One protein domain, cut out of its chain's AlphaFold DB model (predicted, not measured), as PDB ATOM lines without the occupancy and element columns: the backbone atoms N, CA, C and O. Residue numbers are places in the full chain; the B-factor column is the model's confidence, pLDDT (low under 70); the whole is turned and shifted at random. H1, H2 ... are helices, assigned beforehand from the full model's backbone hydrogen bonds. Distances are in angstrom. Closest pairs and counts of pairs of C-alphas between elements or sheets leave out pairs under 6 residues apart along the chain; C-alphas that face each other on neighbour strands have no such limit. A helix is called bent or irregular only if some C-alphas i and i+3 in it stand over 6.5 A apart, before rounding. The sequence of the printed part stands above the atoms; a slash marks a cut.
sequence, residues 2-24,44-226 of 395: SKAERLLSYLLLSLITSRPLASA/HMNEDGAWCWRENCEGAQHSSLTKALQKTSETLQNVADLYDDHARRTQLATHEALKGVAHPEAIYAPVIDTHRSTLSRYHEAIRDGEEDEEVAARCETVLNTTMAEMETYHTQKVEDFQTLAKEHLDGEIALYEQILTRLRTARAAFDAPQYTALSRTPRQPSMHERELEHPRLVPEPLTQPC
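AT A GLANCE: This is residues 2 to 24 and 44 to 226 of the 395 residues of the protein "BAR_3_WASP_bdg domain-containing protein" of Postia placenta MAD-698-R-SB12 (UniProt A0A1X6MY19). This is a long, thin rod of helices: H2 and H3 follow each other along one side, and the longest helix, H4, runs back along the other. At one end H1 packs on H2, on the side away from H4, and the short H5 and H6 sit at this end too. The printed part has 206 residues with six named helices, H1 to H6 in chain order, and no named strand: all helix. It is extended, with a radius of gyration of the C-alphas of 32.0 A and spans of 113 by 38 by 18 A.

IN THESE COORDINATES: Find C-alpha 2 at (27.938, -56.158, 28.891), where H1, residues 2 to 17, begins. Past the cut, H2 takes residues 60 to 101 over 60.5 A, then H3 residues 104 to 125 over 31.1 A. H3 is irregular, C-alphas 107 and 110 being 7.4 A apart, with a kink of 38 degrees near residue 111. From C-alpha 133 at (71.786, -39.951, -21.770), H4 runs 82.0 A to residue 188. H5, residues 194 to 198, and H6, residues 207 to 212, follow.

HOW THE PARTS SIT: Start at H2, the hub: its residues 66 to 84 alone touch H1, opposite ways at a shallow tilt of 13 degrees, the closest C-alphas being Ser 2 and Ala 80, 4.0 A. H4 touches H2 with residues 164 to 187 alone, opposite ways at a shallow tilt of 5 degrees; C-alphas Thr 72 and Ala 186 are closest, 5.5 A. H5 touches H2 at residues 61 to 68 alone, closest at C-alphas Ser 64 and Leu 198, 4.8 A. H3 and H4 form a helical hairpin, closest at C-alphas Tyr 122 and Ala 136, 5.5 A. H6 touches H1, about perpendicular at 86 degrees, closest at C-alphas Tyr 10 and Leu 212, 6.5 A. Every O i to N i+4 pair is within hydrogen-bond range in H1, H4 and H5, against 35 of 38 in H2, 16 of 18 in H3 and 0 of 2 in H6, where 2 of 3 O i to N i+3 pairs are.

THE WHOLE: The farthest C-alphas, Asn 56 and Gly 129, are 112.8 A apart. Residues 25 to 43 are cut out, a gap of 24.3 A between C-alphas 24 and 44; of the links printed whole, none is long. Look for pLDDT under 70 at residues 23 to 24 and 58 to 59.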
ATOM      1  N   SER A   2      29.412 -56.039  28.916       93.25
ATOM      2  CA  SER A   2      27.938 -56.158  28.891       93.25
ATOM      3  C   SER A   2      27.376 -57.336  29.698       93.25
ATOM      4  O   SER A   2      26.531 -57.137  30.563       93.25
ATOM      5  N   LYS A   3      27.906 -58.553  29.512       94.19
ATOM      6  CA  LYS A   3      27.482 -59.746  30.273       94.19
ATOM      7  C   LYS A   3      27.554 -59.575  31.800       94.19
ATOM      8  O   LYS A   3      26.661 -60.047  32.497       94.19
ATOM      9  N   ALA A   4      28.607 -58.939  32.315       94.38
ATOM     10  CA  ALA A   4      28.781 -58.748  33.755       94.38
ATOM     11  C   ALA A   4      27.738 -57.769  34.312       94.38
ATOM     12  O   ALA A   4      27.120 -58.053  35.334       94.38
ATOM     13  N   GLU A   5      27.481 -56.679  33.586       96.25
ATOM     14  CA  GLU A   5      26.460 -55.689  33.942       96.25
ATOM     15  C   GLU A   5      25.048 -56.291  33.928       96.25
ATOM     16  O   GLU A   5      24.283 -56.102  34.875       96.25
ATOM     17  N   ARG A   6      24.715 -57.101  32.908       96.31
ATOM     18  CA  ARG A   6      23.427 -57.819  32.860       96.31
ATOM     19  C   ARG A   6      23.280 -58.793  34.019       96.31
ATOM     20  O   ARG A   6      22.224 -58.849  34.638       96.31
ATOM     21  N   LEU A   7      24.331 -59.551  34.327       95.56
ATOM     22  CA  LEU A   7      24.300 -60.514  35.423       95.56
ATOM     23  C   LEU A   7      24.089 -59.810  36.767       95.56
ATOM     24  O   LEU A   7      23.218 -60.220  37.527       95.56
ATOM     25  N   LEU A   8      24.818 -58.724  37.037       96.50
ATOM     26  CA  LEU A   8      24.626 -57.936  38.255       96.50
ATOM     27  C   LEU A   8      23.215 -57.337  38.324       96.50
ATOM     28  O   LEU A   8      22.580 -57.385  39.375       96.50
ATOM     29  N   SER A   9      22.698 -56.831  37.203       97.25
ATOM     30  CA  SER A   9      21.320 -56.351  37.110       97.25
ATOM     31  C   SER A   9      20.304 -57.431  37.494       97.25
ATOM     32  O   SER A   9      19.457 -57.201  38.360       97.25
ATOM     33  N   TYR A  10      20.413 -58.627  36.911       96.75
ATOM     34  CA  TYR A  10      19.507 -59.729  37.224       96.75
ATOM     35  C   TYR A  10      19.648 -60.212  38.669       96.75
ATOM     36  O   TYR A  10      18.639 -60.537  39.285       96.75
ATOM     37  N   LEU A  11      20.853 -60.205  39.249       95.94
ATOM     38  CA  LEU A  11      21.048 -60.514  40.669       95.94
ATOM     39  C   LEU A  11      20.347 -59.499  41.580       95.94
ATOM     40  O   LEU A  11      19.709 -59.897  42.552       95.94
ATOM     41  N   LEU A  12      20.418 -58.202  41.263       96.31
ATOM     42  CA  LEU A  12      19.705 -57.168  42.017       96.31
ATOM     43  C   LEU A  12      18.185 -57.336  41.907       96.31
ATOM     44  O   LEU A  12      17.492 -57.238  42.916       96.31
ATOM     45  N   LEU A  13      17.671 -57.625  40.709       95.38
ATOM     46  CA  LEU A  13      16.247 -57.892  40.496       95.38
ATOM     47  C   LEU A  13      15.791 -59.159  41.223       95.38
ATOM     48  O   LEU A  13      14.766 -59.140  41.898       95.38
ATOM     49  N   SER A  14      16.565 -60.237  41.131       93.69
ATOM     50  CA  SER A  14      16.321 -61.492  41.843       93.69
ATOM     51  C   SER A  14      16.266 -61.265  43.355       93.69
ATOM     52  O   SER A  14      15.322 -61.708  44.006       93.69
ATOM     53  N   LEU A  15      17.199 -60.475  43.899       92.38
ATOM     54  CA  LEU A  15      17.236 -60.113  45.316       92.38
ATOM     55  C   LEU A  15      15.965 -59.378  45.757       92.38
ATOM     56  O   LEU A  15      15.319 -59.792  46.717       92.38
ATOM     57  N   ILE A  16      15.594 -58.300  45.060       93.31
ATOM     58  CA  ILE A  16      14.469 -57.457  45.489       93.31
ATOM     59  C   ILE A  16      13.102 -58.083  45.208       93.31
ATOM     60  O   ILE A  16      12.124 -57.680  45.825       93.31
ATOM     61  N   THR A  17      13.019 -59.051  44.292       91.38
ATOM     62  CA  THR A  17      11.769 -59.762  43.961       91.38
ATOM     63  C   THR A  17      11.659 -61.133  44.610       91.38
ATOM     64  O   THR A  17      10.611 -61.764  44.518       91.38
ATOM     65  N   SER A  18      12.740 -61.611  45.236       88.38
ATOM     66  CA  SER A  18      12.885 -62.993  45.710       88.38
ATOM     67  C   SER A  18      12.591 -64.053  44.639       88.38
ATOM     68  O   SER A  18      12.316 -65.205  44.966       88.38
ATOM     69  N   ARG A  19      12.641 -63.680  43.355       87.69
ATOM     70  CA  ARG A  19      12.519 -64.621  42.243       87.69
ATOM     71  C   ARG A  19      13.899 -65.191  41.967       87.69
ATOM     72  O   ARG A  19      14.805 -64.400  41.690       87.69
ATOM     73  N   PRO A  20      14.098 -66.514  42.053       85.25
ATOM     74  CA  PRO A  20      15.392 -67.090  41.742       85.25
ATOM     75  C   PRO A  20      15.759 -66.740  40.299       85.25
ATOM     76  O   PRO A  20      14.921 -66.801  39.400       85.25
ATOM     77  N   LEU A  21      17.014 -66.354  40.079       84.19
ATOM     78  CA  LEU A  21      17.574 -66.355  38.734       84.19
ATOM     79  C   LEU A  21      17.550 -67.809  38.267       84.19
ATOM     80  O   LEU A  21      18.137 -68.642  38.962       84.19
ATOM     81  N   ALA A  22      16.854 -68.118  37.166       76.81
ATOM     82  CA  ALA A  22      16.721 -69.495  36.702       76.81
ATOM     83  C   ALA A  22      18.100 -70.163  36.689       76.81
ATOM     84  O   ALA A  22      19.030 -69.707  36.014       76.81
ATOM     85  N   SER A  23      18.255 -71.192  37.525       54.69
ATOM     86  CA  SER A  23      19.490 -71.955  37.603       54.69
ATOM     87  C   SER A  23      19.792 -72.487  36.211       54.69
ATOM     88  O   SER A  23      18.921 -73.079  35.579       54.69
ATOM     89  N   ALA A  24      21.018 -72.289  35.738       46.66
ATOM     90  CA  ALA A  24      21.507 -72.779  34.455       46.66
ATOM     91  C   ALA A  24      21.648 -74.321  34.422       46.66
ATOM     92  O   ALA A  24      22.716 -74.837  34.107       46.66
ATOM     93  N   HIS A  44       9.965 -62.201  51.320       74.31
ATOM     94  CA  HIS A  44       9.687 -61.097  52.224       74.31
ATOM     95  C   HIS A  44       9.432 -59.747  51.514       74.31
ATOM     96  O   HIS A  44      10.288 -58.858  51.481       74.31
ATOM     97  N   MET A  45       8.256 -59.606  50.914       83.44
ATOM     98  CA  MET A  45       7.776 -58.422  50.220       83.44
ATOM     99  C   MET A  45       6.485 -57.972  50.898       83.44
ATOM    100  O   MET A  45       5.628 -58.798  51.214       83.44
ATOM    101  N   ASN A  46       6.354 -56.671  51.149       84.50
ATOM    102  CA  ASN A  46       5.130 -56.105  51.715       84.50
ATOM    103  C   ASN A  46       4.027 -55.954  50.640       84.50
ATOM    104  O   ASN A  46       4.243 -56.258  49.466       84.50
ATOM    105  N   GLU A  47       2.849 -55.460  51.030       83.06
ATOM    106  CA  GLU A  47       1.715 -55.230  50.112       83.06
ATOM    107  C   GLU A  47       2.042 -54.241  48.977       83.06
ATOM    108  O   GLU A  47       1.512 -54.362  47.874       83.06
ATOM    109  N   ASP A  48       2.989 -53.327  49.203       84.19
ATOM    110  CA  ASP A  48       3.484 -52.377  48.197       84.19
ATOM    111  C   ASP A  48       4.537 -52.976  47.246       84.19
ATOM    112  O   ASP A  48       5.063 -52.278  46.367       84.19
ATOM    113  N   GLY A  49       4.893 -54.252  47.434       86.25
ATOM    114  CA  GLY A  49       5.943 -54.940  46.689       86.25
ATOM    115  C   GLY A  49       7.360 -54.483  47.047       86.25
ATOM    116  O   GLY A  49       8.275 -54.668  46.243       86.25
ATOM    117  N   ALA A  50       7.553 -53.861  48.209       89.81
ATOM    118  CA  ALA A  50       8.853 -53.490  48.751       89.81
ATOM    119  C   ALA A  50       9.510 -54.675  49.460       89.81
ATOM    120  O   ALA A  50       8.869 -55.384  50.233       89.81
ATOM    121  N   TRP A  51      10.809 -54.849  49.242       89.19
ATOM    122  CA  TRP A  51      11.611 -55.888  49.872       89.19
ATOM    123  C   TRP A  51      11.885 -55.536  51.344       89.19
ATOM    124  O   TRP A  51      12.614 -54.586  51.642       89.19
ATOM    125  N   CYS A  52      11.267 -56.271  52.276       87.75
ATOM    126  CA  CYS A  52      11.426 -56.075  53.716       87.75
ATOM    127  C   CYS A  52      11.147 -57.363  54.505       87.75
ATOM    128  O   CYS A  52      10.065 -57.933  54.420       87.75
ATOM    129  N   TRP A  53      12.104 -57.783  55.336       79.56
ATOM    130  CA  TRP A  53      12.000 -58.989  56.176       79.56
ATOM    131  C   TRP A  53      11.193 -58.785  57.461       79.56
ATOM    132  O   TRP A  53      10.909 -59.747  58.169       79.56
ATOM    133  N   ARG A  54      10.836 -57.537  57.784       81.88
ATOM    134  CA  ARG A  54      10.078 -57.203  58.989       81.88
ATOM    135  C   ARG A  54       8.580 -57.250  58.699       81.88
ATOM    136  O   ARG A  54       8.088 -56.497  57.861       81.88
ATOM    137  N   GLU A  55       7.861 -58.074  59.453       72.81
ATOM    138  CA  GLU A  55       6.395 -58.106  59.453       72.81
ATOM    139  C   GLU A  55       5.824 -56.740  59.878       72.81
ATOM    140  O   GLU A  55       6.354 -56.094  60.785       72.81
ATOM    141  N   ASN A  56       4.760 -56.285  59.206       71.31
ATOM    142  CA  ASN A  56       4.104 -54.988  59.445       71.31
ATOM    143  C   ASN A  56       5.054 -53.781  59.363       71.31
ATOM    144  O   ASN A  56       4.943 -52.816  60.121       71.31
ATOM    145  N   CYS A  57       6.033 -53.822  58.456       75.81
ATOM    146  CA  CYS A  57       6.870 -52.660  58.221       75.81
ATOM    147  C   CYS A  57       6.108 -51.583  57.435       75.81
ATOM    148  O   CYS A  57       6.098 -51.587  56.208       75.81
ATOM    149  N   GLU A  58       5.559 -50.600  58.150       69.19
ATOM    150  CA  GLU A  58       4.953 -49.371  57.595       69.19
ATOM    151  C   GLU A  58       5.994 -48.402  56.986       69.19
ATOM    152  O   GLU A  58       5.716 -47.250  56.648       69.19
ATOM    153  N   GLY A  59       7.252 -48.838  56.879       65.56
ATOM    154  CA  GLY A  59       8.368 -47.990  56.504       65.56
ATOM    155  C   GLY A  59       8.394 -47.686  55.009       65.56
ATOM    156  O   GLY A  59       8.990 -48.443  54.242       65.56
ATOM    157  N   ALA A  60       7.911 -46.498  54.633       77.69
ATOM    158  CA  ALA A  60       8.156 -45.821  53.349       77.69
ATOM    159  C   ALA A  60       9.614 -45.957  52.839       77.69
ATOM    160  O   ALA A  60       9.873 -46.001  51.637       77.69
ATOM    161  N   GLN A  61      10.572 -46.089  53.762       84.62
ATOM    162  CA  GLN A  61      11.999 -46.269  53.494       84.62
ATOM    163  C   GLN A  61      12.328 -47.526  52.668       84.62
ATOM    164  O   GLN A  61      13.164 -47.445  51.770       84.62
ATOM    165  N   HIS A  62      11.679 -48.671  52.920       89.00
ATOM    166  CA  HIS A  62      11.962 -49.904  52.170       89.00
ATOM    167  C   HIS A  62      11.404 -49.844  50.746       89.00
ATOM    168  O   HIS A  62      12.040 -50.343  49.815       89.00
ATOM    169  N   SER A  63      10.258 -49.180  50.553       91.62
ATOM    170  CA  SER A  63       9.693 -48.923  49.220       91.62
ATOM    171  C   SER A  63      10.638 -48.058  48.382       91.62
ATOM    172  O   SER A  63      10.976 -48.426  47.253       91.62
ATOM    173  N   SER A  64      11.174 -46.979  48.965       94.88
ATOM    174  CA  SER A  64      12.203 -46.154  48.322       94.88
ATOM    175  C   SER A  64      13.463 -46.941  47.967       94.88
ATOM    176  O   SER A  64      13.926 -46.851  46.831       94.88
ATOM    177  N   LEU A  65      13.994 -47.743  48.898       95.00
ATOM    178  CA  LEU A  65      15.190 -48.559  48.668       95.00
ATOM    179  C   LEU A  65      14.983 -49.563  47.533       95.00
ATOM    180  O   LEU A  65      15.804 -49.645  46.622       95.00
ATOM    181  N   THR A  66      13.873 -50.298  47.572       95.25
ATOM    182  CA  THR A  66      13.537 -51.321  46.574       95.25
ATOM    183  C   THR A  66      13.449 -50.704  45.181       95.25
ATOM    184  O   THR A  66      14.033 -51.221  44.231       95.25
ATOM    185  N   LYS A  67      12.785 -49.550  45.055       96.69
ATOM    186  CA  LYS A  67      12.678 -48.821  43.784       96.69
ATOM    187  C   LYS A  67      14.003 -48.228  43.319       96.69
ATOM    188  O   LYS A  67      14.272 -48.229  42.121       96.69
ATOM    189  N   ALA A  68      14.833 -47.731  44.234       97.69
ATOM    190  CA  ALA A  68      16.162 -47.232  43.893       97.69
ATOM    191  C   ALA A  68      17.058 -48.368  43.371       97.69
ATOM    192  O   ALA A  68      17.682 -48.212  42.324       97.69
ATOM    193  N   LEU A  69      17.040 -49.541  44.020       97.50
ATOM    194  CA  LEU A  69      17.733 -50.748  43.550       97.50
ATOM    195  C   LEU A  69      17.192 -51.249  42.208       97.50
ATOM    196  O   LEU A  69      17.975 -51.603  41.327       97.50
ATOM    197  N   GLN A  70      15.871 -51.225  42.012       97.31
ATOM    198  CA  GLN A  70      15.261 -51.532  40.720       97.31
ATOM    199  C   GLN A  70      15.777 -50.575  39.634       97.31
ATOM    200  O   GLN A  70      16.256 -51.027  38.597       97.31
ATOM    201  N   LYS A  71      15.796 -49.263  39.894       98.00
ATOM    202  CA  LYS A  71      16.347 -48.270  38.961       98.00
ATOM    203  C   LYS A  71      17.838 -48.494  38.688       98.00
ATOM    204  O   LYS A  71      18.286 -48.308  37.556       98.00
ATOM    205  N   THR A  72      18.618 -48.920  39.685       98.50
ATOM    206  CA  THR A  72      20.010 -49.347  39.478       98.50
ATOM    207  C   THR A  72      20.070 -50.521  38.512       98.50
ATOM    208  O   THR A  72      20.785 -50.437  37.521       98.50
ATOM    209  N   SER A  73      19.282 -51.575  38.735       98.00
ATOM    210  CA  SER A  73      19.271 -52.750  37.857       98.00
ATOM    211  C   SER A  73      18.893 -52.406  36.408       98.00
ATOM    212  O   SER A  73      19.572 -52.848  35.481       98.00
ATOM    213  N   GLU A  74      17.895 -51.546  36.196       98.12
ATOM    214  CA  GLU A  74      17.491 -51.047  34.875       98.12
ATOM    215  C   GLU A  74      18.607 -50.218  34.231       98.12
ATOM    216  O   GLU A  74      18.883 -50.324  33.037       98.12
ATOM    217  N   THR A  75      19.313 -49.414  35.025       98.50
ATOM    218  CA  THR A  75      20.468 -48.650  34.544       98.50
ATOM    219  C   THR A  75      21.597 -49.571  34.089       98.50
ATOM    220  O   THR A  75      22.188 -49.319  33.042       98.50
ATOM    221  N   LEU A  76      21.871 -50.654  34.818       98.31
ATOM    222  CA  LEU A  76      22.889 -51.633  34.436       98.31
ATOM    223  C   LEU A  76      22.516 -52.392  33.150       98.31
ATOM    224  O   LEU A  76      23.395 -52.631  32.324       98.31
ATOM    225  N   GLN A  77      21.230 -52.695  32.914       97.44
ATOM    226  CA  GLN A  77      20.786 -53.235  31.614       97.44
ATOM    227  C   GLN A  77      21.060 -52.245  30.481       97.44
ATOM    228  O   GLN A  77      21.654 -52.616  29.473       97.44
ATOM    229  N   ASN A  78      20.719 -50.969  30.683       97.81
ATOM    230  CA  ASN A  78      21.000 -49.927  29.698       97.81
ATOM    231  C   ASN A  78      22.507 -49.778  29.427       97.81
ATOM    232  O   ASN A  78      22.908 -49.587  28.285       97.81
ATOM    233  N   VAL A  79      23.356 -49.863  30.457       98.38
ATOM    234  CA  VAL A  79      24.821 -49.835  30.295       98.38
ATOM    235  C   VAL A  79      25.312 -51.060  29.521       98.38
ATOM    236  O   VAL A  79      26.178 -50.929  28.659       98.38
ATOM    237  N   ALA A  80      24.745 -52.241  29.769       97.19
ATOM    238  CA  ALA A  80      25.065 -53.424  28.981       97.19
ATOM    239  C   ALA A  80      24.697 -53.255  27.500       97.19
ATOM    240  O   ALA A  80      25.509 -53.586  26.638       97.19
ATOM    241  N   ASP A  81      23.515 -52.699  27.215       96.31
ATOM    242  CA  ASP A  81      23.056 -52.422  25.851       96.31
ATOM    243  C   ASP A  81      23.981 -51.427  25.130       96.31
ATOM    244  O   ASP A  81      24.280 -51.613  23.952       96.31
ATOM    245  N   LEU A  82      24.504 -50.414  25.832       97.31
ATOM    246  CA  LEU A  82      25.503 -49.501  25.266       97.31
ATOM    247  C   LEU A  82      26.799 -50.199  24.876       97.31
ATOM    248  O   LEU A  82      27.344 -49.919  23.814       97.31
ATOM    249  N   TYR A  83      27.312 -51.079  25.739       96.62
ATOM    250  CA  TYR A  83      28.522 -51.834  25.424       96.62
ATOM    251  C   TYR A  83      28.311 -52.716  24.191       96.62
ATOM    252  O   TYR A  83      29.188 -52.776  23.329       96.62
ATOM    253  N   ASP A  84      27.154 -53.375  24.098       95.19
ATOM    254  CA  ASP A  84      26.818 -54.215  22.949       95.19
ATOM    255  C   ASP A  84      26.666 -53.377  21.661       95.19
ATOM    256  O   ASP A  84      27.186 -53.767  20.615       95.19
ATOM    257  N   ASP A  85      26.011 -52.212  21.718       94.94
ATOM    258  CA  ASP A  85      25.849 -51.317  20.561       94.94
ATOM    259  C   ASP A  85      27.186 -50.711  20.100       94.94
ATOM    260  O   ASP A  85      27.495 -50.714  18.905       94.94
ATOM    261  N   HIS A  86      28.025 -50.273  21.041       95.75
ATOM    262  CA  HIS A  86      29.348 -49.719  20.747       95.75
ATOM    263  C   HIS A  86      30.275 -50.740  20.088       95.75
ATOM    264  O   HIS A  86      30.974 -50.417  19.124       95.75
ATOM    265  N   ALA A  87      30.241 -51.991  20.552       94.19
ATOM    266  CA  ALA A  87      30.985 -53.077  19.926       94.19
ATOM    267  C   ALA A  87      30.526 -53.318  18.474       94.19
ATOM    268  O   ALA A  87      31.353 -53.497  17.580       94.19
ATOM    269  N   ARG A  88      29.211 -53.279  18.215       93.00
ATOM    270  CA  ARG A  88      28.642 -53.510  16.873       93.00
ATOM    271  C   ARG A  88      28.887 -52.377  15.892       93.00
ATOM    272  O   ARG A  88      29.011 -52.644  14.701       93.00
ATOM    273  N   ARG A  89      28.884 -51.127  16.354       91.50
ATOM    274  CA  ARG A  89      28.979 -49.958  15.472       91.50
ATOM    275  C   ARG A  89      30.388 -49.401  15.445       91.50
ATOM    276  O   ARG A  89      31.043 -49.459  14.409       91.50
ATOM    277  N   THR A  90      30.857 -48.888  16.577       93.00
ATOM    278  CA  THR A  90      32.113 -48.139  16.655       93.00
ATOM    279  C   THR A  90      33.312 -49.059  16.485       93.00
ATOM    280  O   THR A  90      34.115 -48.847  15.583       93.00
ATOM    281  N   GLN A  91      33.414 -50.120  17.294       93.81
ATOM    282  CA  GLN A  91      34.584 -51.005  17.252       93.81
ATOM    283  C   GLN A  91      34.681 -51.755  15.920       93.81
ATOM    284  O   GLN A  91      35.771 -51.865  15.357       93.81
ATOM    285  N   LEU A  92      33.547 -52.209  15.378       92.62
ATOM    286  CA  LEU A  92      33.506 -52.829  14.055       92.62
ATOM    287  C   LEU A  92      33.941 -51.851  12.953       92.62
ATOM    288  O   LEU A  92      34.764 -52.213  12.115       92.62
ATOM    289  N   ALA A  93      33.440 -50.612  12.966       92.19
ATOM    290  CA  ALA A  93      33.831 -49.597  11.989       92.19
ATOM    291  C   ALA A  93      35.326 -49.255  12.076       92.19
ATOM    292  O   ALA A  93      35.992 -49.186  11.043       92.19
ATOM    293  N   THR A  94      35.876 -49.104  13.288       94.12
ATOM    294  CA  THR A  94      37.317 -48.904  13.493       94.12
ATOM    295  C   THR A  94      38.116 -50.081  12.938       94.12
ATOM    296  O   THR A  94      39.111 -49.881  12.245       94.12
ATOM    297  N   HIS A  95      37.675 -51.312  13.192       92.94
ATOM    298  CA  HIS A  95      38.355 -52.504  12.701       92.94
ATOM    299  C   HIS A  95      38.347 -52.601  11.166       92.94
ATOM    300  O   HIS A  95      39.380 -52.881  10.559       92.94
ATOM    301  N   GLU A  96      37.210 -52.334  10.519       92.06
ATOM    302  CA  GLU A  96      37.123 -52.277   9.052       92.06
ATOM    303  C   GLU A  96      37.996 -51.161   8.463       92.06
ATOM    304  O   GLU A  96      38.638 -51.336   7.427       92.06
ATOM    305  N   ALA A  97      38.084 -50.017   9.142       92.31
ATOM    306  CA  ALA A  97      38.953 -48.933   8.710       92.31
ATOM    307  C   ALA A  97      40.445 -49.296   8.836       92.31
ATOM    308  O   ALA A  97      41.215 -49.026   7.913       92.31
ATOM    309  N   LEU A  98      40.843 -49.975   9.919       91.50
ATOM    310  CA  LEU A  98      42.208 -50.478  10.113       91.50
ATOM    311  C   LEU A  98      42.602 -51.521   9.063       91.50
ATOM    312  O   LEU A  98      43.737 -51.520   8.593       91.50
ATOM    313  N   LYS A  99      41.668 -52.379   8.638       90.38
ATOM    314  CA  LYS A  99      41.914 -53.340   7.554       90.38
ATOM    315  C   LYS A  99      42.334 -52.668   6.253       90.38
ATOM    316  O   LYS A  99      43.257 -53.146   5.600       90.38
ATOM    317  N   GLY A 100      41.714 -51.535   5.917       85.56
ATOM    318  CA  GLY A 100      42.052 -50.770   4.714       85.56
ATOM    319  C   GLY A 100      43.510 -50.298   4.660       85.56
ATOM    320  O   GLY A 100      44.030 -50.075   3.572       85.56
ATOM    321  N   VAL A 101      44.180 -50.192   5.813       89.38
ATOM    322  CA  VAL A 101      45.576 -49.735   5.930       89.38
ATOM    323  C   VAL A 101      46.546 -50.830   6.393       89.38
ATOM    324  O   VAL A 101      47.734 -50.558   6.557       89.38
ATOM    325  N   ALA A 102      46.075 -52.064   6.602       87.38
ATOM    326  CA  ALA A 102      46.847 -53.129   7.251       87.38
ATOM    327  C   ALA A 102      47.966 -53.728   6.378       87.38
ATOM    328  O   ALA A 102      48.938 -54.258   6.912       87.38
ATOM    329  N   HIS A 103      47.853 -53.632   5.049       88.88
ATOM    330  CA  HIS A 103      48.728 -54.350   4.110       88.88
ATOM    331  C   HIS A 103      49.427 -53.431   3.096       88.88
ATOM    332  O   HIS A 103      49.306 -53.636   1.885       88.88
ATOM    333  N   PRO A 104      50.169 -52.405   3.549       90.06
ATOM    334  CA  PRO A 104      50.815 -51.471   2.635       90.06
ATOM    335  C   PRO A 104      51.920 -52.133   1.812       90.06
ATOM    336  O   PRO A 104      52.109 -51.767   0.658       90.06
ATOM    337  N   GLU A 105      52.608 -53.139   2.358       89.12
ATOM    338  CA  GLU A 105      53.659 -53.870   1.644       89.12
ATOM    339  C   GLU A 105      53.119 -54.529   0.370       89.12
ATOM    340  O   GLU A 105      53.678 -54.333  -0.705       89.12
ATOM    341  N   ALA A 106      51.986 -55.231   0.459       90.75
ATOM    342  CA  ALA A 106      51.375 -55.890  -0.694       90.75
ATOM    343  C   ALA A 106      50.875 -54.885  -1.748       90.75
ATOM    344  O   ALA A 106      50.979 -55.142  -2.945       90.75
ATOM    345  N   ILE A 107      50.343 -53.739  -1.310       90.44
ATOM    346  CA  ILE A 107      49.795 -52.707  -2.202       90.44
ATOM    347  C   ILE A 107      50.918 -51.942  -2.919       90.44
ATOM    348  O   ILE A 107      50.809 -51.676  -4.116       90.44
ATOM    349  N   TYR A 108      52.003 -51.615  -2.212       94.00
ATOM    350  CA  TYR A 108      53.093 -50.785  -2.732       94.00
ATOM    351  C   TYR A 108      54.288 -51.573  -3.279       94.00
ATOM    352  O   TYR A 108      55.160 -50.968  -3.907       94.00
ATOM    353  N   ALA A 109      54.325 -52.903  -3.131       95.19
ATOM    354  CA  ALA A 109      55.383 -53.748  -3.692       95.19
ATOM    355  C   ALA A 109      55.685 -53.453  -5.177       95.19
ATOM    356  O   ALA A 109      56.851 -53.209  -5.488       95.19
ATOM    357  N   PRO A 110      54.695 -53.326  -6.090       96.25
ATOM    358  CA  PRO A 110      54.981 -53.029  -7.496       96.25
ATOM    359  C   PRO A 110      55.680 -51.678  -7.718       96.25
ATOM    360  O   PRO A 110      56.501 -51.546  -8.628       96.25
ATOM    361  N   VAL A 111      55.370 -50.669  -6.895       96.88
ATOM    362  CA  VAL A 111      56.003 -49.340  -6.962       96.88
ATOM    363  C   VAL A 111      57.454 -49.431  -6.493       96.88
ATOM    364  O   VAL A 111      58.349 -48.912  -7.159       96.88
ATOM    365  N   ILE A 112      57.694 -50.144  -5.389       97.38
ATOM    366  CA  ILE A 112      59.034 -50.380  -4.837       97.38
ATOM    367  C   ILE A 112      59.896 -51.174  -5.826       97.38
ATOM    368  O   ILE A 112      61.047 -50.808  -6.068       97.38
ATOM    369  N   ASP A 113      59.348 -52.222  -6.438       98.06
ATOM    370  CA  ASP A 113      60.057 -53.047  -7.418       98.06
ATOM    371  C   ASP A 113      60.395 -52.248  -8.681       98.06
ATOM    372  O   ASP A 113      61.527 -52.306  -9.171       98.06
ATOM    373  N   THR A 114      59.454 -51.431  -9.167       98.25
ATOM    374  CA  THR A 114      59.685 -50.523 -10.303       98.25
ATOM    375  C   THR A 114      60.791 -49.522  -9.990       98.25
ATOM    376  O   THR A 114      61.681 -49.315 -10.816       98.25
ATOM    377  N   HIS A 115      60.773 -48.928  -8.795       98.44
ATOM    378  CA  HIS A 115      61.806 -48.000  -8.348       98.44
ATOM    379  C   HIS A 115      63.184 -48.677  -8.318       98.44
ATOM    380  O   HIS A 115      64.119 -48.194  -8.950       98.44
ATOM    381  N   ARG A 116      63.305 -49.839  -7.660       98.38
ATOM    382  CA  ARG A 116      64.569 -50.593  -7.551       98.38
ATOM    383  C   ARG A 116      65.117 -51.025  -8.912       98.38
ATOM    384  O   ARG A 116      66.307 -50.862  -9.171       98.38
ATOM    385  N   SER A 117      64.259 -51.551  -9.788       98.44
ATOM    386  CA  SER A 117      64.654 -51.963 -11.139       98.44
ATOM    387  C   SER A 117      65.109 -50.770 -11.988       98.44
ATOM    388  O   SER A 117      66.133 -50.851 -12.663       98.44
ATOM    389  N   THR A 118      64.397 -49.642 -11.908       98.31
ATOM    390  CA  THR A 118      64.768 -48.405 -12.614       98.31
ATOM    391  C   THR A 118      66.084 -47.840 -12.092       98.31
ATOM    392  O   THR A 118      66.928 -47.448 -12.889       98.31
ATOM    393  N   LEU A 119      66.295 -47.851 -10.774       98.31
ATOM    394  CA  LEU A 119      67.531 -47.382 -10.153       98.31
ATOM    395  C   LEU A 119      68.743 -48.200 -10.622       98.31
ATOM    396  O   LEU A 119      69.780 -47.631 -10.950       98.31
ATOM    397  N   SER A 120      68.595 -49.526 -10.730       97.81
ATOM    398  CA  SER A 120      69.638 -50.397 -11.291       97.81
ATOM    399  C   SER A 120      69.976 -50.024 -12.737       97.81
ATOM    400  O   SER A 120      71.146 -49.888 -13.079       97.81
ATOM    401  N   ARG A 121      68.956 -49.808 -13.580       96.62
ATOM    402  CA  ARG A 121      69.142 -49.425 -14.991       96.62
ATOM    403  C   ARG A 121      69.754 -48.037 -15.150       96.62
ATOM    404  O   ARG A 121      70.563 -47.838 -16.046       96.62
ATOM    405  N   TYR A 122      69.384 -47.099 -14.282       96.88
ATOM    406  CA  TYR A 122      69.988 -45.773 -14.243       96.88
ATOM    407  C   TYR A 122      71.487 -45.868 -13.962       96.88
ATOM    408  O   TYR A 122      72.280 -45.346 -14.736       96.88
ATOM    409  N   HIS A 123      71.881 -46.609 -12.919       95.75
ATOM    410  CA  HIS A 123      73.293 -46.822 -12.585       95.75
ATOM    411  C   HIS A 123      74.084 -47.484 -13.720       95.75
ATOM    412  O   HIS A 123      75.252 -47.165 -13.919       95.75
ATOM    413  N   GLU A 124      73.470 -48.405 -14.466       94.62
ATOM    414  CA  GLU A 124      74.103 -49.021 -15.636       94.62
ATOM    415  C   GLU A 124      74.307 -48.034 -16.793       94.62
ATOM    416  O   GLU A 124      75.322 -48.150 -17.478       94.62
ATOM    417  N   ALA A 125      73.380 -47.087 -16.986       94.12
ATOM    418  CA  ALA A 125      73.399 -46.095 -18.063       94.12
ATOM    419  C   ALA A 125      74.364 -44.923 -17.816       94.12
ATOM    420  O   ALA A 125      74.821 -44.317 -18.776       94.12
ATOM    421  N   ILE A 126      74.680 -44.615 -16.553       94.81
ATOM    422  CA  ILE A 126      75.637 -43.555 -16.165       94.81
ATOM    423  C   ILE A 126      77.055 -44.085 -15.905       94.81
ATOM    424  O   ILE A 126      77.914 -43.363 -15.407       94.81
ATOM    425  N   ARG A 127      77.292 -45.379 -16.129       92.62
ATOM    426  CA  ARG A 127      78.584 -46.007 -15.847       92.62
ATOM    427  C   ARG A 127      79.597 -45.615 -16.922       92.62
ATOM    428  O   ARG A 127      79.337 -45.804 -18.107       92.62
ATOM    429  N   ASP A 128      80.762 -45.150 -16.477       77.06
ATOM    430  CA  ASP A 128      81.849 -44.628 -17.311       77.06
ATOM    431  C   ASP A 128      82.117 -45.452 -18.588       77.06
ATOM    432  O   ASP A 128      82.426 -46.647 -18.524       77.06
ATOM    433  N   GLY A 129      82.069 -44.780 -19.745       75.44
ATOM    434  CA  GLY A 129      82.536 -45.299 -21.037       75.44
ATOM    435  C   GLY A 129      81.476 -45.421 -22.136       75.44
ATOM    436  O   GLY A 129      81.853 -45.396 -23.305       75.44
ATOM    437  N   GLU A 130      80.185 -45.496 -21.789       75.56
ATOM    438  CA  GLU A 130      79.047 -45.558 -22.728       75.56
ATOM    439  C   GLU A 130      77.791 -44.922 -22.098       75.56
ATOM    440  O   GLU A 130      76.794 -45.597 -21.846       75.56
ATOM    441  N   GLU A 131      77.849 -43.623 -21.789       85.44
ATOM    442  CA  GLU A 131      76.706 -42.912 -21.205       85.44
ATOM    443  C   GLU A 131      75.534 -42.844 -22.198       85.44
ATOM    444  O   GLU A 131      75.607 -42.186 -23.238       85.44
ATOM    445  N   ASP A 132      74.436 -43.525 -21.870       91.25
ATOM    446  CA  ASP A 132      73.176 -43.435 -22.609       91.25
ATOM    447  C   ASP A 132      72.286 -42.377 -21.941       91.25
ATOM    448  O   ASP A 132      71.443 -42.676 -21.086       91.25
ATOM    449  N   GLU A 133      72.507 -41.111 -22.314       93.44
ATOM    450  CA  GLU A 133      71.786 -39.951 -21.770       93.44
ATOM    451  C   GLU A 133      70.258 -40.074 -21.934       93.44
ATOM    452  O   GLU A 133      69.490 -39.638 -21.070       93.44
ATOM    453  N   GLU A 134      69.785 -40.700 -23.018       95.06
ATOM    454  CA  GLU A 134      68.353 -40.882 -23.276       95.06
ATOM    455  C   GLU A 134      67.732 -41.866 -22.273       95.06
ATOM    456  O   GLU A 134      66.637 -41.630 -21.741       95.06
ATOM    457  N   VAL A 135      68.424 -42.973 -21.986       95.00
ATOM    458  CA  VAL A 135      68.000 -43.939 -20.965       95.00
ATOM    459  C   VAL A 135      68.092 -43.332 -19.569       95.00
ATOM    460  O   VAL A 135      67.162 -43.523 -18.777       95.00
ATOM    461  N   ALA A 136      69.148 -42.570 -19.279       95.88
ATOM    462  CA  ALA A 136      69.318 -41.885 -18.004       95.88
ATOM    463  C   ALA A 136      68.148 -40.923 -17.722       95.88
ATOM    464  O   ALA A 136      67.466 -41.074 -16.705       95.88
ATOM    465  N   ALA A 137      67.807 -40.040 -18.668       96.88
ATOM    466  CA  ALA A 137      66.711 -39.074 -18.525       96.88
ATOM    467  C   ALA A 137      65.334 -39.740 -18.314       96.88
ATOM    468  O   ALA A 137      64.487 -39.272 -17.539       96.88
ATOM    469  N   ARG A 138      65.089 -40.879 -18.977       97.88
ATOM    470  CA  ARG A 138      63.866 -41.675 -18.766       97.88
ATOM    471  C   ARG A 138      63.820 -42.289 -17.374       97.88
ATOM    472  O   ARG A 138      62.764 -42.271 -16.737       97.88
ATOM    473  N   CYS A 139      64.941 -42.834 -16.907       98.00
ATOM    474  CA  CYS A 139      65.024 -43.429 -15.580       98.00
ATOM    475  C   CYS A 139      64.817 -42.374 -14.487       98.00
ATOM    476  O   CYS A 139      64.042 -42.621 -13.568       98.00
ATOM    477  N   GLU A 140      65.401 -41.181 -14.623       98.19
ATOM    478  CA  GLU A 140      65.195 -40.068 -13.686       98.19
ATOM    479  C   GLU A 140      63.720 -39.695 -13.540       98.19
ATOM    480  O   GLU A 140      63.220 -39.542 -12.427       98.19
ATOM    481  N   THR A 141      62.982 -39.627 -14.649       98.38
ATOM    482  CA  THR A 141      61.542 -39.328 -14.613       98.38
ATOM    483  C   THR A 141      60.767 -40.373 -13.801       98.38
ATOM    484  O   THR A 141      59.918 -40.028 -12.972       98.38
ATOM    485  N   VAL A 142      61.064 -41.660 -14.005       98.44
ATOM    486  CA  VAL A 142      60.419 -42.759 -13.270       98.44
ATOM    487  C   VAL A 142      60.836 -42.761 -11.797       98.44
ATOM    488  O   VAL A 142      59.986 -42.955 -10.927       98.44
ATOM    489  N   LEU A 143      62.107 -42.495 -11.490       98.56
ATOM    490  CA  LEU A 143      62.600 -42.374 -10.115       98.56
ATOM    491  C   LEU A 143      61.913 -41.220  -9.383       98.56
ATOM    492  O   LEU A 143      61.370 -41.433  -8.304       98.56
ATOM    493  N   ASN A 144      61.829 -40.041  -9.996       98.38
ATOM    494  CA  ASN A 144      61.133 -38.889  -9.421       98.38
ATOM    495  C   ASN A 144      59.651 -39.187  -9.172       98.38
ATOM    496  O   ASN A 144      59.129 -38.886  -8.101       98.38
ATOM    497  N   THR A 145      58.986 -39.843 -10.125       98.38
ATOM    498  CA  THR A 145      57.570 -40.216  -9.985       98.38
ATOM    499  C   THR A 145      57.360 -41.229  -8.856       98.38
ATOM    500  O   THR A 145      56.455 -41.074  -8.042       98.38
ATOM    501  N   THR A 146      58.197 -42.266  -8.784       98.19
ATOM    502  CA  THR A 146      58.085 -43.302  -7.743       98.19
ATOM    503  C   THR A 146      58.440 -42.770  -6.355       98.19
ATOM    504  O   THR A 146      57.758 -43.122  -5.398       98.19
ATOM    505  N   MET A 147      59.434 -41.884  -6.231       97.94
ATOM    506  CA  MET A 147      59.741 -41.202  -4.965       97.94
ATOM    507  C   MET A 147      58.595 -40.289  -4.517       97.94
ATOM    508  O   MET A 147      58.220 -40.322  -3.348       97.94
ATOM    509  N   ALA A 148      57.995 -39.526  -5.437       97.94
ATOM    510  CA  ALA A 148      56.846 -38.673  -5.125       97.94
ATOM    511  C   ALA A 148      55.634 -39.482  -4.625       97.94
ATOM    512  O   ALA A 148      54.952 -39.066  -3.688       97.94
ATOM    513  N   GLU A 149      55.386 -40.662  -5.201       96.62
ATOM    514  CA  GLU A 149      54.333 -41.573  -4.734       96.62
ATOM    515  C   GLU A 149      54.631 -42.121  -3.328       96.62
ATOM    516  O   GLU A 149      53.741 -42.163  -2.478       96.62
ATOM    517  N   MET A 150      55.883 -42.506  -3.051       95.38
ATOM    518  CA  MET A 150      56.292 -42.971  -1.719       95.38
ATOM    519  C   MET A 150      56.123 -41.878  -0.652       95.38
ATOM    520  O   MET A 150      55.642 -42.170   0.444       95.38
ATOM    521  N   GLU A 151      56.454 -40.626  -0.976       97.00
ATOM    522  CA  GLU A 151      56.265 -39.479  -0.076       97.00
ATOM    523  C   GLU A 151      54.778 -39.172   0.162       97.00
ATOM    524  O   GLU A 151      54.349 -38.932   1.295       97.00
ATOM    525  N   THR A 152      53.966 -39.256  -0.896       96.25
ATOM    526  CA  THR A 152      52.507 -39.102  -0.801       96.25
ATOM    527  C   THR A 152      51.917 -40.148   0.140       96.25
ATOM    528  O   THR A 152      51.158 -39.809   1.048       96.25
ATOM    529  N   TYR A 153      52.315 -41.415  -0.015       94.69
ATOM    530  CA  TYR A 153      51.906 -42.481   0.897       94.69
ATOM    531  C   TYR A 153      52.353 -42.213   2.339       94.69
ATOM    532  O   TYR A 153      51.566 -42.408   3.263       94.69
ATOM    533  N   HIS A 154      53.595 -41.769   2.551       94.50
ATOM    534  CA  HIS A 154      54.106 -41.486   3.891       94.50
ATOM    535  C   HIS A 154      53.267 -40.416   4.603       94.50
ATOM    536  O   HIS A 154      52.844 -40.624   5.742       94.50
ATOM    537  N   THR A 155      52.960 -39.317   3.908       96.81
ATOM    538  CA  THR A 155      52.103 -38.243   4.430       96.81
ATOM    539  C   THR A 155      50.696 -38.760   4.733       96.81
ATOM    540  O   THR A 155      50.222 -38.635   5.864       96.81
ATOM    541  N   GLN A 156      50.069 -39.444   3.770       93.94
ATOM    542  CA  GLN A 156      48.724 -40.008   3.917       93.94
ATOM    543  C   GLN A 156      48.637 -40.992   5.091       93.94
ATOM    544  O   GLN A 156      47.688 -40.964   5.870       93.94
ATOM    545  N   LYS A 157      49.654 -41.844   5.260       94.50
ATOM    546  CA  LYS A 157      49.731 -42.802   6.363       94.50
ATOM    547  C   LYS A 157      49.693 -42.086   7.710       94.50
ATOM    548  O   LYS A 157      48.940 -42.491   8.589       94.50
ATOM    549  N   VAL A 158      50.502 -41.047   7.903       96.06
ATOM    550  CA  VAL A 158      50.519 -40.317   9.180       96.06
ATOM    551  C   VAL A 158      49.133 -39.745   9.485       96.06
ATOM    552  O   VAL A 158      48.626 -39.940  10.592       96.06
ATOM    553  N   GLU A 159      48.499 -39.114   8.500       96.19
ATOM    554  CA  GLU A 159      47.173 -38.511   8.649       96.19
ATOM    555  C   GLU A 159      46.077 -39.545   8.935       96.19
ATOM    556  O   GLU A 159      45.277 -39.356   9.857       96.19
ATOM    557  N   ASP A 160      46.060 -40.658   8.201       93.81
ATOM    558  CA  ASP A 160      45.063 -41.715   8.365       93.81
ATOM    559  C   ASP A 160      45.171 -42.373   9.736       93.81
ATOM    560  O   ASP A 160      44.178 -42.469  10.457       93.81
ATOM    561  N   PHE A 161      46.372 -42.787  10.146       95.19
ATOM    562  CA  PHE A 161      46.558 -43.433  11.444       95.19
ATOM    563  C   PHE A 161      46.250 -42.480  12.599       95.19
ATOM    564  O   PHE A 161      45.634 -42.891  13.586       95.19
ATOM    565  N   GLN A 162      46.625 -41.205  12.475       97.12
ATOM    566  CA  GLN A 162      46.291 -40.205  13.482       97.12
ATOM    567  C   GLN A 162      44.777 -39.987  13.573       97.12
ATOM    568  O   GLN A 162      44.239 -39.907  14.677       97.12
ATOM    569  N   THR A 163      44.092 -39.896  12.434       96.19
ATOM    570  CA  THR A 163      42.639 -39.706  12.381       96.19
ATOM    571  C   THR A 163      41.913 -40.917  12.956       96.19
ATOM    572  O   THR A 163      41.092 -40.752  13.851       96.19
ATOM    573  N   LEU A 164      42.275 -42.134  12.539       96.06
ATOM    574  CA  LEU A 164      41.673 -43.375  13.035       96.06
ATOM    575  C   LEU A 164      41.844 -43.547  14.545       96.06
ATOM    576  O   LEU A 164      40.897 -43.925  15.235       96.06
ATOM    577  N   ALA A 165      43.037 -43.258  15.070       96.00
ATOM    578  CA  ALA A 165      43.292 -43.345  16.501       96.00
ATOM    579  C   ALA A 165      42.452 -42.327  17.284       96.00
ATOM    580  O   ALA A 165      41.837 -42.688  18.284       96.00
ATOM    581  N   LYS A 166      42.391 -41.072  16.820       97.38
ATOM    582  CA  LYS A 166      41.576 -40.028  17.456       97.38
ATOM    583  C   LYS A 166      40.090 -40.368  17.420       97.38
ATOM    584  O   LYS A 166      39.464 -40.367  18.468       97.38
ATOM    585  N   GLU A 167      39.554 -40.747  16.260       96.25
ATOM    586  CA  GLU A 167      38.142 -41.125  16.117       96.25
ATOM    587  C   GLU A 167      37.762 -42.295  17.037       96.25
ATOM    588  O   GLU A 167      36.695 -42.282  17.652       96.25
ATOM    589  N   HIS A 168      38.642 -43.293  17.179       96.06
ATOM    590  CA  HIS A 168      38.421 -44.394  18.114       96.06
ATOM    591  C   HIS A 168      38.410 -43.920  19.574       96.06
ATOM    592  O   HIS A 168      37.494 -44.261  20.322       96.06
ATOM    593  N   LEU A 169      39.403 -43.119  19.974       97.56
ATOM    594  CA  LEU A 169      39.509 -42.591  21.335       97.56
ATOM    595  C   LEU A 169      38.330 -41.678  21.690       97.56
ATOM    596  O   LEU A 169      37.757 -41.827  22.766       97.56
ATOM    597  N   ASP A 170      37.925 -40.790  20.785       97.06
ATOM    598  CA  ASP A 170      36.765 -39.914  20.966       97.06
ATOM    599  C   ASP A 170      35.472 -40.735  21.116       97.06
ATOM    600  O   ASP A 170      34.624 -40.424  21.956       97.06
ATOM    601  N   GLY A 171      35.342 -41.831  20.359       96.31
ATOM    602  CA  GLY A 171      34.237 -42.782  20.498       96.31
ATOM    603  C   GLY A 171      34.209 -43.487  21.859       96.31
ATOM    604  O   GLY A 171      33.143 -43.614  22.462       96.31
ATOM    605  N   GLU A 172      35.365 -43.922  22.371       97.81
ATOM    606  CA  GLU A 172      35.480 -44.498  23.719       97.81
ATOM    607  C   GLU A 172      35.141 -43.460  24.802       97.81
ATOM    608  O   GLU A 172      34.369 -43.756  25.714       97.81
ATOM    609  N   ILE A 173      35.645 -42.226  24.687       97.94
ATOM    610  CA  ILE A 173      35.329 -41.131  25.620       97.94
ATOM    611  C   ILE A 173      33.818 -40.889  25.663       97.94
ATOM    612  O   ILE A 173      33.222 -40.924  26.742       97.94
ATOM    613  N   ALA A 174      33.183 -40.725  24.499       97.38
ATOM    614  CA  ALA A 174      31.746 -40.484  24.405       97.38
ATOM    615  C   ALA A 174      30.921 -41.622  25.036       97.38
ATOM    616  O   ALA A 174      29.951 -41.359  25.755       97.38
ATOM    617  N   LEU A 175      31.319 -42.884  24.824       97.94
ATOM    618  CA  LEU A 175      30.693 -44.039  25.474       97.94
ATOM    619  C   LEU A 175      30.775 -43.923  27.002       97.94
ATOM    620  O   LEU A 175      29.755 -44.031  27.691       97.94
ATOM    621  N   TYR A 176      31.976 -43.710  27.546       98.50
ATOM    622  CA  TYR A 176      32.172 -43.675  28.995       98.50
ATOM    623  C   TYR A 176      31.474 -42.483  29.650       98.50
ATOM    624  O   TYR A 176      30.906 -42.638  30.732       98.50
ATOM    625  N   GLU A 177      31.424 -41.322  29.000       98.62
ATOM    626  CA  GLU A 177      30.651 -40.171  29.477       98.62
ATOM    627  C   GLU A 177      29.148 -40.475  29.543       98.62
ATOM    628  O   GLU A 177      28.466 -40.118  30.515       98.62
ATOM    629  N   GLN A 178      28.624 -41.194  28.549       98.25
ATOM    630  CA  GLN A 178      27.225 -41.602  28.521       98.25
ATOM    631  C   GLN A 178      26.904 -42.623  29.626       98.25
ATOM    632  O   GLN A 178      25.859 -42.525  30.281       98.25
ATOM    633  N   ILE A 179      27.802 -43.586  29.864       98.50
ATOM    634  CA  ILE A 179      27.705 -44.544  30.976       98.50
ATOM    635  C   ILE A 179      27.722 -43.794  32.308       98.50
ATOM    636  O   ILE A 179      26.828 -43.970  33.138       98.50
ATOM    637  N   LEU A 180      28.698 -42.907  32.495       98.56
ATOM    638  CA  LEU A 180      28.875 -42.141  33.722       98.56
ATOM    639  C   LEU A 180      27.646 -41.282  34.032       98.56
ATOM    640  O   LEU A 180      27.216 -41.213  35.183       98.56
ATOM    641  N   THR A 181      27.049 -40.669  33.010       98.62
ATOM    642  CA  THR A 181      25.812 -39.894  33.145       98.62
ATOM    643  C   THR A 181      24.671 -40.767  33.666       98.62
ATOM    644  O   THR A 181      24.053 -40.422  34.675       98.62
ATOM    645  N   ARG A 182      24.436 -41.938  33.059       98.38
ATOM    646  CA  ARG A 182      23.391 -42.876  33.503       98.38
ATOM    647  C   ARG A 182      23.620 -43.365  34.936       98.38
ATOM    648  O   ARG A 182      22.691 -43.356  35.743       98.38
ATOM    649  N   LEU A 183      24.857 -43.725  35.281       98.50
ATOM    650  CA  LEU A 183      25.215 -44.171  36.630       98.50
ATOM    651  C   LEU A 183      25.031 -43.063  37.676       98.50
ATOM    652  O   LEU A 183      24.509 -43.323  38.760       98.50
ATOM    653  N   ARG A 184      25.386 -41.812  37.353       98.62
ATOM    654  CA  ARG A 184      25.127 -40.655  38.228       98.62
ATOM    655  C   ARG A 184      23.630 -40.439  38.447       98.62
ATOM    656  O   ARG A 184      23.218 -40.211  39.582       98.62
ATOM    657  N   THR A 185      22.807 -40.575  37.407       98.25
ATOM    658  CA  THR A 185      21.341 -40.489  37.520       98.25
ATOM    659  C   THR A 185      20.741 -41.619  38.364       98.25
ATOM    660  O   THR A 185      19.767 -41.397  39.089       98.25
ATOM    661  N   ALA A 186      21.303 -42.828  38.294       98.19
ATOM    662  CA  ALA A 186      20.902 -43.937  39.156       98.19
ATOM    663  C   ALA A 186      21.310 -43.692  40.614       98.19
ATOM    664  O   ALA A 186      20.488 -43.863  41.509       98.19
ATOM    665  N   ARG A 187      22.538 -43.214  40.854       98.44
ATOM    666  CA  ARG A 187      23.029 -42.856  42.194       98.44
ATOM    667  C   ARG A 187      22.162 -41.783  42.852       98.44
ATOM    668  O   ARG A 187      21.792 -41.950  44.007       98.44
ATOM    669  N   ALA A 188      21.781 -40.745  42.108       98.25
ATOM    670  CA  ALA A 188      20.932 -39.667  42.619       98.25
ATOM    671  C   ALA A 188      19.561 -40.157  43.131       98.25
ATOM    672  O   ALA A 188      18.941 -39.493  43.956       98.25
ATOM    673  N   ALA A 189      19.101 -41.343  42.705       97.75
ATOM    674  CA  ALA A 189      17.857 -41.933  43.200       97.75
ATOM    675  C   ALA A 189      17.907 -42.312  44.687       97.75
ATOM    676  O   ALA A 189      16.852 -42.461  45.298       97.75
ATOM    677  N   PHE A 190      19.108 -42.462  45.255       97.81
ATOM    678  CA  PHE A 190      19.332 -42.697  46.683       97.81
ATOM    679  C   PHE A 190      19.408 -41.396  47.493       97.81
ATOM    680  O   PHE A 190      19.390 -41.443  48.722       97.81
ATOM    681  N   ASP A 191      19.434 -40.243  46.823       97.50
ATOM    682  CA  ASP A 191      19.539 -38.932  47.450       97.50
ATOM    683  C   ASP A 191      18.159 -38.249  47.536       97.50
ATOM    684  O   ASP A 191      17.270 -38.429  46.694       97.50
ATOM    685  N   ALA A 192      17.949 -37.433  48.571       95.19
ATOM    686  CA  ALA A 192      16.769 -36.573  48.646       95.19
ATOM    687  C   ALA A 192      16.843 -35.471  47.564       95.19
ATOM    688  O   ALA A 192      17.932 -34.977  47.278       95.19
ATOM    689  N   PRO A 193      15.716 -35.050  46.955       95.56
ATOM    690  CA  PRO A 193      14.328 -35.433  47.244       95.56
ATOM    691  C   PRO A 193      13.829 -36.651  46.446       95.56
ATOM    692  O   PRO A 193      12.685 -37.071  46.607       95.56
ATOM    693  N   GLN A 194      14.655 -37.217  45.564       95.88
ATOM    694  CA  GLN A 194      14.245 -38.308  44.676       95.88
ATOM    695  C   GLN A 194      13.927 -39.563  45.486       95.88
ATOM    696  O   GLN A 194      12.862 -40.153  45.313       95.88
ATOM    697  N   TYR A 195      14.793 -39.902  46.441       96.31
ATOM    698  CA  TYR A 195      14.612 -41.054  47.312       96.31
ATOM    699  C   TYR A 195      13.303 -40.993  48.103       96.31
ATOM    700  O   TYR A 195      12.564 -41.971  48.157       96.31
ATOM    701  N   THR A 196      12.952 -39.837  48.673       94.62
ATOM    702  CA  THR A 196      11.702 -39.689  49.435       94.62
ATOM    703  C   THR A 196      10.477 -39.746  48.523       94.62
ATOM    704  O   THR A 196       9.478 -40.366  48.885       94.62
ATOM    705  N   ALA A 197      10.560 -39.187  47.313       95.19
ATOM    706  CA  ALA A 197       9.485 -39.257  46.327       95.19
ATOM    707  C   ALA A 197       9.172 -40.697  45.880       95.19
ATOM    708  O   ALA A 197       8.006 -41.009  45.639       95.19
ATOM    709  N   LEU A 198      10.176 -41.585  45.825       94.44
ATOM    710  CA  LEU A 198       9.980 -42.987  45.437       94.44
ATOM    711  C   LEU A 198       9.010 -43.732  46.363       94.44
ATOM    712  O   LEU A 198       8.279 -44.589  45.876       94.44
ATOM    713  N   SER A 199       8.935 -43.388  47.649       92.81
ATOM    714  CA  SER A 199       8.050 -44.067  48.609       92.81
ATOM    715  C   SER A 199       6.554 -43.822  48.395       92.81
ATOM    716  O   SER A 199       5.738 -44.555  48.939       92.81
ATOM    717  N   ARG A 200       6.176 -42.801  47.615       92.38
ATOM    718  CA  ARG A 200       4.784 -42.317  47.536       92.38
ATOM    719  C   ARG A 200       3.822 -43.253  46.812       92.38
ATOM    720  O   ARG A 200       2.615 -43.078  46.915       92.38
ATOM    721  N   THR A 201       4.344 -44.180  46.023       91.44
ATOM    722  CA  THR A 201       3.536 -45.110  45.227       91.44
ATOM    723  C   THR A 201       3.935 -46.554  45.528       91.44
ATOM    724  O   THR A 201       5.023 -46.784  46.061       91.44
ATOM    725  N   PRO A 202       3.121 -47.547  45.155       90.62
ATOM    726  CA  PRO A 202       3.563 -48.937  45.124       90.62
ATOM    727  C   PRO A 202       4.659 -49.163  44.074       90.62
ATOM    728  O   PRO A 202       4.837 -48.361  43.145       90.62
ATOM    729  N   ARG A 203       5.426 -50.246  44.216       92.12
ATOM    730  CA  ARG A 203       6.421 -50.653  43.218       92.12
ATOM    731  C   ARG A 203       5.725 -51.144  41.951       92.12
ATOM    732  O   ARG A 203       4.805 -51.948  42.014       92.12
ATOM    733  N   GLN A 204       6.199 -50.681  40.798       93.94
ATOM    734  CA  GLN A 204       5.813 -51.248  39.509       93.94
ATOM    735  C   GLN A 204       6.867 -52.275  39.087       93.94
ATOM    736  O   GLN A 204       8.059 -51.960  39.177       93.94
ATOM    737  N   PRO A 205       6.470 -53.480  38.649       92.88
ATOM    738  CA  PRO A 205       7.422 -54.494  38.223       92.88
ATOM    739  C   PRO A 205       8.211 -54.003  37.007       92.88
ATOM    740  O   PRO A 205       7.645 -53.455  36.059       92.88
ATOM    741  N   SER A 206       9.526 -54.204  37.034       94.56
ATOM    742  CA  SER A 206      10.403 -53.911  35.907       94.56
ATOM    743  C   SER A 206      10.112 -54.866  34.752       94.56
ATOM    744  O   SER A 206       9.818 -56.047  34.957       94.56
ATOM    745  N   MET A 207      10.272 -54.392  33.515       94.69
ATOM    746  CA  MET A 207      10.160 -55.252  32.331       94.69
ATOM    747  C   MET A 207      11.154 -56.424  32.367       94.69
ATOM    748  O   MET A 207      10.842 -57.513  31.890       94.69
ATOM    749  N   HIS A 208      12.310 -56.219  33.004       95.12
ATOM    750  CA  HIS A 208      13.384 -57.204  33.105       95.12
ATOM    751  C   HIS A 208      13.133 -58.286  34.160       95.12
ATOM    752  O   HIS A 208      13.827 -59.295  34.169       95.12
ATOM    753  N   GLU A 209      12.125 -58.137  35.026       93.75
ATOM    754  CA  GLU A 209      11.754 -59.205  35.966       93.75
ATOM    755  C   GLU A 209      11.212 -60.441  35.256       93.75
ATOM    756  O   GLU A 209      11.367 -61.548  35.757       93.75
ATOM    757  N   ARG A 210      10.590 -60.254  34.084       92.12
ATOM    758  CA  ARG A 210      10.130 -61.357  33.227       92.12
ATOM    759  C   ARG A 210      11.297 -62.128  32.615       92.12
ATOM    760  O   ARG A 210      11.158 -63.286  32.258       92.12
ATOM    761  N   GLU A 211      12.449 -61.476  32.500       93.00
ATOM    762  CA  GLU A 211      13.660 -62.074  31.952       93.00
ATOM    763  C   GLU A 211      14.444 -62.866  33.010       93.00
ATOM    764  O   GLU A 211      15.423 -63.507  32.658       93.00
ATOM    765  N   LEU A 212      14.046 -62.865  34.291       91.25
ATOM    766  CA  LEU A 212      14.737 -63.648  35.331       91.25
ATOM    767  C   LEU A 212      14.652 -65.163  35.095       91.25
ATOM    768  O   LEU A 212      15.566 -65.891  35.480       91.25
ATOM    769  N   GLU A 213      13.586 -65.619  34.433       89.56
ATOM    770  CA  GLU A 213      13.424 -67.012  34.001       89.56
ATOM    771  C   GLU A 213      14.350 -67.358  32.824       89.56
ATOM    772  O   GLU A 213      14.840 -68.476  32.710       89.56
ATOM    773  N   HIS A 214      14.617 -66.380  31.954       90.19
ATOM    774  CA  HIS A 214      15.382 -66.556  30.720       90.19
ATOM    775  C   HIS A 214      16.341 -65.370  30.515       90.19
ATOM    776  O   HIS A 214      16.120 -64.530  29.633       90.19
ATOM    777  N   PRO A 215      17.401 -65.252  31.341       90.56
ATOM    778  CA  PRO A 215      18.237 -64.060  31.352       90.56
ATOM    779  C   PRO A 215      19.050 -63.949  30.059       90.56
ATOM    780  O   PRO A 215      19.706 -64.900  29.624       90.56
ATOM    781  N   ARG A 216      19.073 -62.754  29.459       90.06
ATOM    782  CA  ARG A 216      19.781 -62.463  28.198       90.06
ATOM    783  C   ARG A 216      21.288 -62.298  28.418       90.06
ATOM    784  O   ARG A 216      21.858 -61.239  28.184       90.06
ATOM    785  N   LEU A 217      21.952 -63.340  28.922       88.56
ATOM    786  CA  LEU A 217      23.381 -63.305  29.271       88.56
ATOM    787  C   LEU A 217      24.315 -63.463  28.070       88.56
ATOM    788  O   LEU A 217      25.492 -63.103  28.154       88.56
ATOM    789  N   VAL A 218      23.814 -64.051  26.987       86.50
ATOM    790  CA  VAL A 218      24.570 -64.249  25.752       86.50
ATOM    791  C   VAL A 218      24.107 -63.177  24.770       86.50
ATOM    792  O   VAL A 218      22.988 -63.282  24.265       86.50
ATOM    793  N   PRO A 219      24.910 -62.123  24.527       81.81
ATOM    794  CA  PRO A 219      24.585 -61.175  23.477       81.81
ATOM    795  C   PRO A 219      24.605 -61.900  22.130       81.81
ATOM    796  O   PRO A 219      25.358 -62.860  21.941       81.81
ATOM    797  N   GLU A 220      23.794 -61.428  21.186       86.81
ATOM    798  CA  GLU A 220      23.851 -61.906  19.806       86.81
ATOM    799  C   GLU A 220      25.306 -61.825  19.300       86.81
ATOM    800  O   GLU A 220      26.002 -60.853  19.617       86.81
ATOM    801  N   PRO A 221      25.816 -62.816  18.554       86.69
ATOM    802  CA  PRO A 221      27.170 -62.748  18.026       86.69
ATOM    803  C   PRO A 221      27.426 -61.419  17.303       86.69
ATOM    804  O   PRO A 221      26.560 -60.885  16.606       86.69
ATOM    805  N   LEU A 222      28.609 -60.842  17.512       85.31
ATOM    806  CA  LEU A 222      29.014 -59.642  16.786       85.31
ATOM    807  C   LEU A 222      29.250 -60.005  15.321       85.31
ATOM    808  O   LEU A 222      29.861 -61.042  15.033       85.31
ATOM    809  N   THR A 223      28.805 -59.137  14.412       86.50
ATOM    810  CA  THR A 223      29.127 -59.247  12.990       86.50
ATOM    811  C   THR A 223      30.639 -59.283  12.848       86.50
ATOM    812  O   THR A 223      31.328 -58.340  13.236       86.50
ATOM    813  N   GLN A 224      31.157 -60.401  12.345       83.38
ATOM    814  CA  GLN A 224      32.584 -60.521  12.118       83.38
ATOM    815  C   GLN A 224      32.972 -59.637  10.932       83.38
ATOM    816  O   GLN A 224      32.252 -59.597   9.932       83.38
ATOM    817  N   PRO A 225      34.102 -58.935  11.031       80.88
ATOM    818  CA  PRO A 225      34.561 -58.063   9.972       80.88
ATOM    819  C   PRO A 225      34.962 -58.897   8.748       80.88
ATOM    820  O   PRO A 225      35.618 -59.934   8.896       80.88
ATOM    821  N   CYS A 226      34.614 -58.441   7.544       80.00
ATOM    822  CA  CYS A 226      34.833 -59.182   6.297       80.00
ATOM    823  C   CYS A 226      36.317 -59.556   6.153       80.00
ATOM    824  O   CYS A 226      37.161 -58.666   6.282       80.00
TER     825      CYS A 226